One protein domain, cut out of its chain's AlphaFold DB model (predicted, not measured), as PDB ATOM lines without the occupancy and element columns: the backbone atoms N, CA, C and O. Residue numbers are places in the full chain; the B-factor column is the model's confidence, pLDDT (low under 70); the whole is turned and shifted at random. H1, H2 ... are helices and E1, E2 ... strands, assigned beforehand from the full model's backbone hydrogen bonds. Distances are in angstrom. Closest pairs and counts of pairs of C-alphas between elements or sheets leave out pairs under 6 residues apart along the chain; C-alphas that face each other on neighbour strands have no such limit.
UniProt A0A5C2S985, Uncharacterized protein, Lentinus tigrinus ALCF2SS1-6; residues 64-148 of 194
ATOM      1  N   VAL A  64     -33.522 -31.214   6.890       72.31
ATOM      2  CA  VAL A  64     -33.219 -30.931   5.481       72.31
ATOM      3  C   VAL A  64     -31.798 -30.378   5.391       72.31
ATOM      4  O   VAL A  64     -31.541 -29.233   5.763       72.31
ATOM      5  N   VAL A  65     -30.870 -31.196   4.897       80.56
ATOM      6  CA  VAL A  65     -29.485 -30.784   4.635       80.56
ATOM      7  C   VAL A  65     -29.411 -30.118   3.261       80.56
ATOM      8  O   VAL A  65     -29.638 -30.765   2.237       80.56
ATOM      9  N   LEU A  66     -29.080 -28.825   3.242       86.56
ATOM     10  CA  LEU A  66     -28.914 -28.034   2.022       86.56
ATOM     11  C   LEU A  66     -27.430 -27.853   1.682       86.56
ATOM     12  O   LEU A  66     -26.650 -27.359   2.496       86.56
ATOM     13  N   ALA A  67     -27.063 -28.200   0.452       88.88
ATOM     14  CA  ALA A  67     -25.801 -27.820  -0.169       88.88
ATOM     15  C   ALA A  67     -25.973 -26.495  -0.926       88.88
ATOM     16  O   ALA A  67     -26.990 -26.280  -1.585       88.88
ATOM     17  N   PHE A  68     -24.972 -25.618  -0.856       91.56
ATOM     18  CA  PHE A  68     -24.994 -24.293  -1.475       91.56
ATOM     19  C   PHE A  68     -23.950 -24.214  -2.592       91.56
ATOM     20  O   PHE A  68     -22.779 -24.518  -2.367       91.56
ATOM     21  N   ARG A  69     -24.358 -23.787  -3.793       91.38
ATOM     22  CA  ARG A  69     -23.481 -23.642  -4.964       91.38
ATOM     23  C   ARG A  69     -23.621 -22.252  -5.576       91.38
ATOM     24  O   ARG A  69     -24.723 -21.855  -5.947       91.38
ATOM     25  N   GLN A  70     -22.510 -21.536  -5.733       93.19
ATOM     26  CA  GLN A  70     -22.495 -20.275  -6.476       93.19
ATOM     27  C   GLN A  70     -22.785 -20.538  -7.964       93.19
ATOM     28  O   GLN A  70     -22.235 -21.475  -8.543       93.19
ATOM     29  N   LEU A  71     -23.649 -19.724  -8.574       91.12
ATOM     30  CA  LEU A  71     -24.014 -19.811  -9.995       91.12
ATOM     31  C   LEU A  71     -23.546 -18.584 -10.795       91.12
ATOM     32  O   LEU A  71     -23.240 -18.703 -11.975       91.12
ATOM     33  N   GLY A  72     -23.466 -17.419 -10.152       90.00
ATOM     34  CA  GLY A  72     -22.952 -16.176 -10.731       90.00
ATOM     35  C   GLY A  72     -22.555 -15.191  -9.633       90.00
ATOM     36  O   GLY A  72     -22.620 -15.530  -8.455       90.00
ATOM     37  N   PHE A  73     -22.168 -13.965  -9.995       87.69
ATOM     38  CA  PHE A  73     -21.673 -12.966  -9.033       87.69
ATOM     39  C   PHE A  73     -22.647 -12.722  -7.862       87.69
ATOM     40  O   PHE A  73     -22.265 -12.864  -6.706       87.69
ATOM     41  N   ASN A  74     -23.927 -12.493  -8.172       91.81
ATOM     42  CA  ASN A  74     -24.989 -12.231  -7.194       91.81
ATOM     43  C   ASN A  74     -26.005 -13.381  -7.053       91.81
ATOM     44  O   ASN A  74     -27.107 -13.166  -6.548       91.81
ATOM     45  N   THR A  75     -25.677 -14.593  -7.516       93.00
ATOM     46  CA  THR A  75     -26.644 -15.702  -7.590       93.00
ATOM     47  C   THR A  75     -26.047 -17.004  -7.082       93.00
ATOM     48  O   THR A  75     -24.988 -17.436  -7.544       93.00
ATOM     49  N   MET A  76     -26.777 -17.681  -6.201       94.94
ATOM     50  CA  MET A  76     -26.453 -19.014  -5.703       94.94
ATOM     51  C   MET A  76     -27.694 -19.914  -5.694       94.94
ATOM     52  O   MET A  76     -28.828 -19.438  -5.695       94.94
ATOM     53  N   VAL A  77     -27.475 -21.226  -5.686       94.00
ATOM     54  CA  VAL A  77     -28.528 -22.241  -5.565       94.00
ATOM     55  C   VAL A  77     -28.317 -23.016  -4.270       94.00
ATOM     56  O   VAL A  77     -27.199 -23.449  -3.989       94.00
ATOM     57  N   ALA A  78     -29.385 -23.196  -3.497       92.62
ATOM     58  CA  ALA A  78     -29.422 -24.086  -2.343       92.62
ATOM     59  C   ALA A  78     -30.253 -25.327  -2.692       92.62
ATOM     60  O   ALA A  78     -31.412 -25.199  -3.080       92.62
ATOM     61  N   SER A  79     -29.678 -26.521  -2.571       91.88
ATOM     62  CA  SER A  79     -30.314 -27.783  -2.968       91.88
ATOM     63  C   SER A  79     -30.191 -28.848  -1.886       91.88
ATOM     64  O   SER A  79     -29.116 -29.035  -1.318       91.88
ATOM     65  N   SER A  80     -31.275 -29.580  -1.645       88.12
ATOM     66  CA  SER A  80     -31.299 -30.777  -0.800       88.12
ATOM     67  C   SER A  80     -30.323 -31.839  -1.314       88.12
ATOM     68  O   SER A  80     -30.252 -32.079  -2.516       88.12
ATOM     69  N   ALA A  81     -29.611 -32.514  -0.410       77.88
ATOM     70  CA  ALA A  81     -28.878 -33.738  -0.751       77.88
ATOM     71  C   ALA A  81     -29.823 -34.919  -1.062       77.88
ATOM     72  O   ALA A  81     -29.488 -35.799  -1.852       77.88
ATOM     73  N   GLU A  82     -31.014 -34.926  -0.460       78.31
ATOM     74  CA  GLU A  82     -32.041 -35.947  -0.675       78.31
ATOM     75  C   GLU A  82     -32.876 -35.654  -1.927       78.31
ATOM     76  O   GLU A  82     -33.324 -34.518  -2.145       78.31
ATOM     77  N   ARG A  83     -33.144 -36.712  -2.699       78.75
ATOM     78  CA  ARG A  83     -34.160 -36.744  -3.755       78.75
ATOM     79  C   ARG A  83     -35.431 -37.415  -3.240       78.75
ATOM     80  O   ARG A  83     -35.367 -38.244  -2.333       78.75
ATOM     81  N   ASP A  84     -36.571 -37.048  -3.806       77.00
ATOM     82  CA  ASP A  84     -37.848 -37.697  -3.520       77.00
ATOM     83  C   ASP A  84     -38.032 -39.008  -4.315       77.00
ATOM     84  O   ASP A  84     -37.157 -39.436  -5.071       77.00
ATOM     85  N   MET A  85     -39.196 -39.647  -4.160       72.88
ATOM     86  CA  MET A  85     -39.541 -40.898  -4.856       72.88
ATOM     87  C   MET A  85     -39.664 -40.753  -6.386       72.88
ATOM     88  O   MET A  85     -39.708 -41.764  -7.081       72.88
ATOM     89  N   THR A  86     -39.698 -39.529  -6.921       78.12
ATOM     90  CA  THR A  86     -39.692 -39.238  -8.367       78.12
ATOM     91  C   THR A  86     -38.292 -38.906  -8.899       78.12
ATOM     92  O   THR A  86     -38.111 -38.700 -10.098       78.12
ATOM     93  N   GLY A  87     -37.284 -38.853  -8.021       73.69
ATOM     94  CA  GLY A  87     -35.920 -38.444  -8.354       73.69
ATOM     95  C   GLY A  87     -35.711 -36.924  -8.399       73.69
ATOM     96  O   GLY A  87     -34.587 -36.482  -8.658       73.69
ATOM     97  N   GLN A  88     -36.741 -36.119  -8.118       73.75
ATOM     98  CA  GLN A  88     -36.649 -34.661  -7.981       73.75
ATOM     99  C   GLN A  88     -35.887 -34.287  -6.703       73.75
ATOM    100  O   GLN A  88     -35.847 -35.050  -5.738       73.75
ATOM    101  N   LEU A  89     -35.257 -33.109  -6.668       76.06
ATOM    102  CA  LEU A  89     -34.605 -32.617  -5.451       76.06
ATOM    103  C   LEU A  89     -35.673 -32.206  -4.432       76.06
ATOM    104  O   LEU A  89     -36.483 -31.328  -4.713       76.06
ATOM    105  N   ARG A  90     -35.633 -32.779  -3.219       77.50
ATOM    106  CA  ARG A  90     -36.650 -32.551  -2.168       77.50
ATOM    107  C   ARG A  90     -36.813 -31.069  -1.785       77.50
ATOM    108  O   ARG A  90     -37.862 -30.655  -1.297       77.50
ATOM    109  N   ALA A  91     -35.771 -30.271  -2.007       80.38
ATOM    110  CA  ALA A  91     -35.821 -28.817  -1.989       80.38
ATOM    111  C   ALA A  91     -34.768 -28.250  -2.952       80.38
ATOM    112  O   ALA A  91     -33.622 -28.703  -2.951       80.38
ATOM    113  N   GLN A  92     -35.139 -27.230  -3.725       91.38
ATOM    114  CA  GLN A  92     -34.230 -26.429  -4.541       91.38
ATOM    115  C   GLN A  92     -34.670 -24.965  -4.469       91.38
ATOM    116  O   GLN A  92     -35.846 -24.662  -4.672       91.38
ATOM    117  N   TYR A  93     -33.726 -24.068  -4.196       94.19
ATOM    118  CA  TYR A  93     -33.963 -22.633  -4.088       94.19
ATOM    119  C   TYR A  93     -32.930 -21.846  -4.891       94.19
ATOM    120  O   TYR A  93     -31.729 -22.082  -4.768       94.19
ATOM    121  N   HIS A  94     -33.398 -20.873  -5.666       95.12
ATOM    122  CA  HIS A  94     -32.580 -19.831  -6.270       95.12
ATOM    123  C   HIS A  94     -32.531 -18.629  -5.331       95.12
ATOM    124  O   HIS A  94     -33.565 -18.097  -4.932       95.12
ATOM    125  N   ILE A  95     -31.321 -18.199  -4.990       95.38
ATOM    126  CA  ILE A  95     -31.061 -17.065  -4.108       95.38
ATOM    127  C   ILE A  95     -30.324 -16.015  -4.938       95.38
ATOM    128  O   ILE A  95     -29.260 -16.294  -5.495       95.38
ATOM    129  N   THR A  96     -30.902 -14.821  -5.046       95.06
ATOM    130  CA  THR A  96     -30.342 -13.687  -5.802       95.06
ATOM    131  C   THR A  96     -30.152 -12.480  -4.896       95.06
ATOM    132  O   THR A  96     -30.966 -12.259  -4.002       95.06
ATOM    133  N   VAL A  97     -29.100 -11.698  -5.126       92.31
ATOM    134  CA  VAL A  97     -28.814 -10.457  -4.392       92.31
ATOM    135  C   VAL A  97     -28.898  -9.268  -5.345       92.31
ATOM    136  O   VAL A  97     -28.211  -9.213  -6.363       92.31
ATOM    137  N   HIS A  98     -29.729  -8.293  -5.001       89.06
ATOM    138  CA  HIS A  98     -29.944  -7.075  -5.776       89.06
ATOM    139  C   HIS A  98     -29.418  -5.887  -4.977       89.06
ATOM    140  O   HIS A  98     -29.792  -5.704  -3.820       89.06
ATOM    141  N   MET A  99     -28.541  -5.084  -5.573       83.06
ATOM    142  CA  MET A  99     -28.100  -3.822  -4.977       83.06
ATOM    143  C   MET A  99     -29.150  -2.747  -5.260       83.06
ATOM    144  O   MET A  99     -29.561  -2.579  -6.410       83.06
ATOM    145  N   ASN A 100     -29.550  -1.988  -4.243       74.44
ATOM    146  CA  ASN A 100     -30.391  -0.818  -4.447       74.44
ATOM    147  C   ASN A 100     -29.545   0.304  -5.079       74.44
ATOM    148  O   ASN A 100     -28.661   0.868  -4.440       74.44
ATOM    149  N   CYS A 101     -29.802   0.646  -6.344       70.06
ATOM    150  CA  CYS A 101     -29.026   1.668  -7.057       70.06
ATOM    151  C   CYS A 101     -29.188   3.089  -6.481       70.06
ATOM    152  O   CYS A 101     -28.308   3.921  -6.688       70.06
ATOM    153  N   PHE A 102     -30.258   3.353  -5.725       65.75
ATOM    154  CA  PHE A 102     -30.477   4.618  -5.014       65.75
ATOM    155  C   PHE A 102     -29.907   4.611  -3.587       65.75
ATOM    156  O   PHE A 102     -29.723   5.669  -2.990       65.75
ATOM    157  N   CYS A 103     -29.606   3.431  -3.040       68.50
ATOM    158  CA  CYS A 103     -29.004   3.254  -1.724       68.50
ATOM    159  C   CYS A 103     -27.907   2.176  -1.810       68.50
ATOM    160  O   CYS A 103     -28.159   1.024  -1.467       68.50
ATOM    161  N   PRO A 104     -26.681   2.505  -2.266       66.12
ATOM    162  CA  PRO A 104     -25.633   1.506  -2.526       66.12
ATOM    163  C   PRO A 104     -25.153   0.726  -1.290       66.12
ATOM    164  O   PRO A 104     -24.432  -0.260  -1.420       66.12
ATOM    165  N   SER A 105     -25.531   1.164  -0.086       72.44
ATOM    166  CA  SER A 105     -25.323   0.433   1.166       72.44
ATOM    167  C   SER A 105     -26.380  -0.646   1.434       72.44
ATOM    168  O   SER A 105     -26.227  -1.359   2.422       72.44
ATOM    169  N   SER A 106     -27.430  -0.753   0.609       78.19
ATOM    170  CA  SER A 106     -28.579  -1.656   0.743       78.19
ATOM    171  C   SER A 106     -28.559  -2.766  -0.315       78.19
ATOM    172  O   SER A 106     -28.455  -2.522  -1.523       78.19
ATOM    173  N   PHE A 107     -28.680  -4.007   0.163       85.19
ATOM    174  CA  PHE A 107     -28.712  -5.222  -0.644       85.19
ATOM    175  C   PHE A 107     -29.945  -6.059  -0.292       85.19
ATOM    176  O   PHE A 107     -30.060  -6.586   0.818       85.19
ATOM    177  N   ALA A 108     -30.849  -6.218  -1.255       87.69
ATOM    178  CA  ALA A 108     -32.035  -7.054  -1.145       87.69
ATOM    179  C   ALA A 108     -31.720  -8.478  -1.626       87.69
ATOM    180  O   ALA A 108     -31.478  -8.716  -2.810       87.69
ATOM    181  N   THR A 109     -31.737  -9.443  -0.709       92.31
ATOM    182  CA  THR A 109     -31.645 -10.868  -1.041       92.31
ATOM    183  C   THR A 109     -33.047 -11.419  -1.274       92.31
ATOM    184  O   THR A 109     -33.937 -11.203  -0.456       92.31
ATOM    185  N   VAL A 110     -33.253 -12.142  -2.374       93.44
ATOM    186  CA  VAL A 110     -34.536 -12.744  -2.764       93.44
ATOM    187  C   VAL A 110     -34.360 -14.248  -2.945       93.44
ATOM    188  O   VAL A 110     -33.442 -14.686  -3.640       93.44
ATOM    189  N   ILE A 111     -35.260 -15.024  -2.340       94.69
ATOM    190  CA  ILE A 111     -35.287 -16.487  -2.366       94.69
ATOM    191  C   ILE A 111     -36.521 -16.944  -3.151       94.69
ATOM    192  O   ILE A 111     -37.656 -16.587  -2.820       94.69
ATOM    193  N   ARG A 112     -36.300 -17.763  -4.181       94.62
ATOM    194  CA  ARG A 112     -37.342 -18.390  -5.004       94.62
ATOM    195  C   ARG A 112     -37.171 -19.902  -5.062       94.62
ATOM    196  O   ARG A 112     -36.049 -20.393  -4.974       94.62
ATOM    197  N   ARG A 113     -38.264 -20.646  -5.204       93.12
ATOM    198  CA  ARG A 113     -38.260 -22.109  -5.348       93.12
ATOM    199  C   ARG A 113     -37.905 -22.504  -6.788       93.12
ATOM    200  O   ARG A 113     -38.316 -21.827  -7.724       93.12
ATOM    201  N   GLU A 114     -37.162 -23.600  -6.947       87.56
ATOM    202  CA  GLU A 114     -36.767 -24.264  -8.209       87.56
ATOM    203  C   GLU A 114     -35.896 -23.459  -9.185       87.56
ATOM    204  O   GLU A 114     -34.827 -23.938  -9.558       87.56
ATOM    205  N   LYS A 115     -36.325 -22.262  -9.596       88.69
ATOM    206  CA  LYS A 115     -35.748 -21.464 -10.690       88.69
ATOM    207  C   LYS A 115     -35.734 -19.963 -10.364       88.69
ATOM    208  O   LYS A 115     -36.367 -19.510  -9.411       88.69
ATOM    209  N   ILE A 116     -35.000 -19.170 -11.152       86.06
ATOM    210  CA  ILE A 116     -34.779 -17.729 -10.895       86.06
ATOM    211  C   ILE A 116     -36.058 -16.877 -10.985       86.06
ATOM    212  O   ILE A 116     -36.165 -15.850 -10.323       86.06
ATOM    213  N   ASP A 117     -37.037 -17.330 -11.758       89.06
ATOM    214  CA  ASP A 117     -38.381 -16.773 -11.937       89.06
ATOM    215  C   ASP A 117     -39.462 -17.623 -11.228       89.06
ATOM    216  O   ASP A 117     -40.649 -17.506 -11.520       89.06
ATOM    217  N   GLY A 118     -39.055 -18.519 -10.321       90.50
ATOM    218  CA  GLY A 118     -39.939 -19.464  -9.639       90.50
ATOM    219  C   GLY A 118     -40.740 -18.848  -8.492       90.50
ATOM    220  O   GLY A 118     -40.682 -17.639  -8.252       90.50
ATOM    221  N   GLU A 119     -41.484 -19.688  -7.768       93.25
ATOM    222  CA  GLU A 119     -42.324 -19.284  -6.630       93.25
ATOM    223  C   GLU A 119     -41.531 -18.429  -5.626       93.25
ATOM    224  O   GLU A 119     -40.421 -18.792  -5.236       93.25
ATOM    225  N   PHE A 120     -42.080 -17.286  -5.207       92.00
ATOM    226  CA  PHE A 120     -41.458 -16.439  -4.190       92.00
ATOM    227  C   PHE A 120     -41.581 -17.081  -2.805       92.00
ATOM    228  O   PHE A 120     -42.686 -17.344  -2.340       92.00
ATOM    229  N   VAL A 121     -40.447 -17.295  -2.135       92.88
ATOM    230  CA  VAL A 121     -40.395 -17.871  -0.780       92.88
ATOM    231  C   VAL A 121     -40.224 -16.769   0.267       92.88
ATOM    232  O   VAL A 121     -40.870 -16.786   1.315       92.88
ATOM    233  N   GLY A 122     -39.364 -15.794  -0.021       89.62
ATOM    234  CA  GLY A 122     -39.110 -14.663   0.862       89.62
ATOM    235  C   GLY A 122     -38.002 -13.747   0.355       89.62
ATOM    236  O   GLY A 122     -37.295 -14.051  -0.610       89.62
ATOM    237  N   SER A 123     -37.832 -12.621   1.034       91.06
ATOM    238  CA  SER A 123     -36.747 -11.672   0.808       91.06
ATOM    239  C   SER A 123     -36.285 -11.042   2.117       91.06
ATOM    240  O   SER A 123     -36.995 -11.048   3.121       91.06
ATOM    241  N   PHE A 124     -35.072 -10.500   2.127       85.31
ATOM    242  CA  PHE A 124     -34.578  -9.694   3.236       85.31
ATOM    243  C   PHE A 124     -33.582  -8.651   2.746       85.31
ATOM    244  O   PHE A 124     -32.775  -8.920   1.855       85.31
ATOM    245  N   GLU A 125     -33.630  -7.467   3.345       83.31
ATOM    246  CA  GLU A 125     -32.716  -6.376   3.030       83.31
ATOM    247  C   GLU A 125     -31.643  -6.256   4.115       83.31
ATOM    248  O   GLU A 125     -31.949  -6.156   5.306       83.31
ATOM    249  N   MET A 126     -30.373  -6.261   3.710       71.69
ATOM    250  CA  MET A 126     -29.244  -5.974   4.593       71.69
ATOM    251  C   MET A 126     -28.516  -4.732   4.103       71.69
ATOM    252  O   MET A 126     -28.093  -4.667   2.949       71.69
ATOM    253  N   GLY A 127     -28.316  -3.765   4.996       68.19
ATOM    254  CA  GLY A 127     -27.567  -2.570   4.655       68.19
ATOM    255  C   GLY A 127     -27.402  -1.567   5.782       68.19
ATOM    256  O   GLY A 127     -28.055  -1.662   6.823       68.19
ATOM    257  N   ILE A 128     -26.546  -0.571   5.546       59.34
ATOM    258  CA  ILE A 128     -26.526   0.658   6.349       59.34
ATOM    259  C   ILE A 128     -27.689   1.517   5.852       59.34
ATOM    260  O   ILE A 128     -27.516   2.391   5.003       59.34
ATOM    261  N   SER A 129     -28.880   1.192   6.345       54.34
ATOM    262  CA  SER A 129     -30.109   1.946   6.131       54.34
ATOM    263  C   SER A 129     -30.419   2.774   7.377       54.34
ATOM    264  O   SER A 129     -30.132   2.362   8.502       54.34
ATOM    265  N   THR A 130     -31.016   3.950   7.189       58.66
ATOM    266  CA  THR A 130     -31.647   4.709   8.283       58.66
ATOM    267  C   THR A 130     -32.920   4.023   8.784       58.66
ATOM    268  O   THR A 130     -33.377   4.304   9.890       58.66
ATOM    269  N   GLN A 131     -33.479   3.107   7.990       63.00
ATOM    270  CA  GLN A 131     -34.590   2.241   8.357       63.00
ATOM    271  C   GLN A 131     -34.061   0.924   8.943       63.00
ATOM    272  O   GLN A 131     -32.981   0.448   8.590       63.00
ATOM    273  N   LYS A 132     -34.831   0.307   9.844       71.56
ATOM    274  CA  LYS A 132     -34.492  -1.021  10.368       71.56
ATOM    275  C   LYS A 132     -34.543  -2.053   9.242       71.56
ATOM    276  O   LYS A 132     -35.564  -2.162   8.572       71.56
ATOM    277  N   ALA A 133     -33.486  -2.855   9.113       75.06
ATOM    278  CA  ALA A 133     -33.476  -4.026   8.240       75.06
ATOM    279  C   ALA A 133     -34.713  -4.906   8.491       75.06
ATOM    280  O   ALA A 133     -35.092  -5.134   9.647       75.06
ATOM    281  N   ALA A 134     -35.323  -5.406   7.421       79.94
ATOM    282  CA  ALA A 134     -36.549  -6.189   7.459       79.94
ATOM    283  C   ALA A 134     -36.422  -7.473   6.631       79.94
ATOM    284  O   ALA A 134     -35.602  -7.585   5.714       79.94
ATOM    285  N   VAL A 135     -37.245  -8.449   6.993       78.00
ATOM    286  CA  VAL A 135     -37.399  -9.743   6.335       78.00
ATOM    287  C   VAL A 135     -38.871  -9.894   5.978       78.00
ATOM    288  O   VAL A 135     -39.727  -9.677   6.835       78.00
ATOM    289  N   ASN A 136     -39.168 -10.315   4.752       80.81
ATOM    290  CA  ASN A 136     -40.496 -10.742   4.333       80.81
ATOM    291  C   ASN A 136     -40.487 -12.248   4.035       80.81
ATOM    292  O   ASN A 136     -39.653 -12.730   3.265       80.81
ATOM    293  N   MET A 137     -41.408 -13.000   4.634       76.31
ATOM    294  CA  MET A 137     -41.603 -14.424   4.355       76.31
ATOM    295  C   MET A 137     -43.101 -14.721   4.326       76.31
ATOM    296  O   MET A 137     -43.843 -14.270   5.201       76.31
ATOM    297  N   TYR A 138     -43.552 -15.457   3.307       79.12
ATOM    298  CA  TYR A 138     -44.974 -15.756   3.079       79.12
ATOM    299  C   TYR A 138     -45.886 -14.506   3.066       79.12
ATOM    300  O   TYR A 138     -47.044 -14.567   3.468       79.12
ATOM    301  N   GLY A 139     -45.360 -13.357   2.618       79.50
ATOM    302  CA  GLY A 139     -46.078 -12.079   2.560       79.50
ATOM    303  C   GLY A 139     -46.104 -11.286   3.872       79.50
ATOM    304  O   GLY A 139     -46.516 -10.129   3.863       79.50
ATOM    305  N   ILE A 140     -45.630 -11.857   4.983       82.81
ATOM    306  CA  ILE A 140     -45.555 -11.186   6.285       82.81
ATOM    307  C   ILE A 140     -44.181 -10.524   6.420       82.81
ATOM    308  O   ILE A 140     -43.158 -11.181   6.241       82.81
ATOM    309  N   GLU A 141     -44.145  -9.241   6.777       85.19
ATOM    310  CA  GLU A 141     -42.904  -8.515   7.059       85.19
ATOM    311  C   GLU A 141     -42.625  -8.436   8.566       85.19
ATOM    312  O   GLU A 141     -43.527  -8.192   9.369       85.19
ATOM    313  N   LYS A 142     -41.362  -8.643   8.958       85.38
ATOM    314  CA  LYS A 142     -40.869  -8.487  10.334       85.38
ATOM    315  C   LYS A 142     -39.493  -7.825  10.320       85.38
ATOM    316  O   LYS A 142     -38.669  -8.102   9.447       85.38
ATOM    317  N   HIS A 143     -39.199  -6.984  11.311       85.50
ATOM    318  CA  HIS A 143     -37.855  -6.426  11.456       85.50
ATOM    319  C   HIS A 143     -36.828  -7.518  11.793       85.50
ATOM    320  O   HIS A 143     -37.099  -8.458  12.544       85.50
ATOM    321  N   MET A 144     -35.615  -7.369  11.263       81.81
ATOM    322  CA  MET A 144     -34.519  -8.327  11.414       81.81
ATOM    323  C   MET A 144     -34.097  -8.504  12.881       81.81
ATOM    324  O   MET A 144     -33.741  -9.608  13.277       81.81
ATOM    325  N   ASP A 145     -34.198  -7.458  13.708       83.25
ATOM    326  CA  ASP A 145     -33.935  -7.523  15.155       83.25
ATOM    327  C   ASP A 145     -34.982  -8.340  15.939       83.25
ATOM    328  O   ASP A 145     -34.693  -8.818  17.035       83.25
ATOM    329  N   THR A 146     -36.171  -8.544  15.364       85.56
ATOM    330  CA  THR A 146     -37.246  -9.373  15.933       85.56
ATOM    331  C   THR A 146     -37.041 -10.853  15.609       85.56
ATOM    332  O   THR A 146     -37.272 -11.708  16.462       85.56
ATOM    333  N   VAL A 147     -36.589 -11.167  14.388       85.25
ATOM    334  CA  VAL A 147     -36.456 -12.556  13.908       85.25
ATOM    335  C   VAL A 147     -35.051 -13.138  14.058       85.25
ATOM    336  O   VAL A 147     -34.915 -14.357  14.135       85.25
ATOM    337  N   LEU A 148     -33.995 -12.317  14.120       84.50
ATOM    338  CA  LEU A 148     -32.608 -12.761  14.275       84.50
ATOM    339  C   LEU A 148     -32.030 -12.350  15.636       84.50
ATOM    340  O   LEU A 148     -31.652 -11.206  15.871       84.50
TER     341      LEU A 148
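Overview. This is residues 64 to 148 of the 194 residues of an uncharacterized protein of Lentinus tigrinus ALCF2SS1-6 (UniProt A0A5C2S985). A single, twisted sheet of seven strands folds back and forth along the chain, making an elongated wall with one tiny helix, H1, beside the strands near the E7 edge. Between E2 and E3 a long loop, residues 81 to 91, reaches past the strand ends to Met 85, one end of the longest span. The printed part has 85 residues, with the order E1 E2 E3 E4 E5 E6 E7 H1 along the chain; the sheet has the same strand order, is antiparallel throughout, and the class is mostly strand. The whole is only just loose, close to compact, with a radius of gyration of the C-alphas of 14.5 A and spans of 48 by 28 by 20 A.

Arrangement. The sheet is a meander, each strand the antiparallel neighbour of the one before. Its edge strand E1, residues 66 to 72, forms a hairpin with E2, residues 75 to 80, at 156 degrees; N 69 and O 77 are 2.9 A apart, within hydrogen-bond range. E2 and E3, residues 92 to 99, form a hairpin at 159 degrees, with N 76 and O 95 at 2.9 A. E3 and E4, residues 106 to 113, form one at 160 degrees, with N 96 and O 110 at 2.9 A. E4 and E5, residues 120 to 127, form one at 164 degrees, with N 109 and O 124 at 2.8 A. E5 and E6, residues 134 to 137, form one at 172 degrees, with N 123 and O 136 at 2.9 A. E6 and E7, residues 140 to 143, the other edge strand, form one at 154 degrees, with N 135 and O 142 at 2.9 A. From edge to edge the strands' lines turn by 86 degrees, and E1 and E7 are apart. H1, residues 144 to 147, is on the sheet at a height of 6.1 A, over a local plane fitted to just 6 of the sheet's C-alphas, and over none of the strands; the closest C-alphas of E6 and H1 are those of Ala 134 and Met 144, 4.9 A apart. H1 is too short for any O i to N i+4 pair; its one O i to N i+3 pair is within range.

Along the chain. E1 begins at C-alpha 66 (-28.914, -28.034, 2.022) and is 18.4 A long; E2 is 17.2 A. E3 and E4 are 23.4 A each, and E5 is 21.5 A. E7 begins at C-alpha 140 (-45.555, -11.186, 6.285), and H1 ends at C-alpha 147 (-36.456, -12.556, 13.908).

Size, cuts and confidence. The two C-alphas farthest apart, those of Met 85 and Thr 130, are 48.1 A apart. The printed part has no cut, and its one long link joins E2 to E3. Confidence is low, with pLDDT under 70, at residues 102 to 104 and 127 to 131.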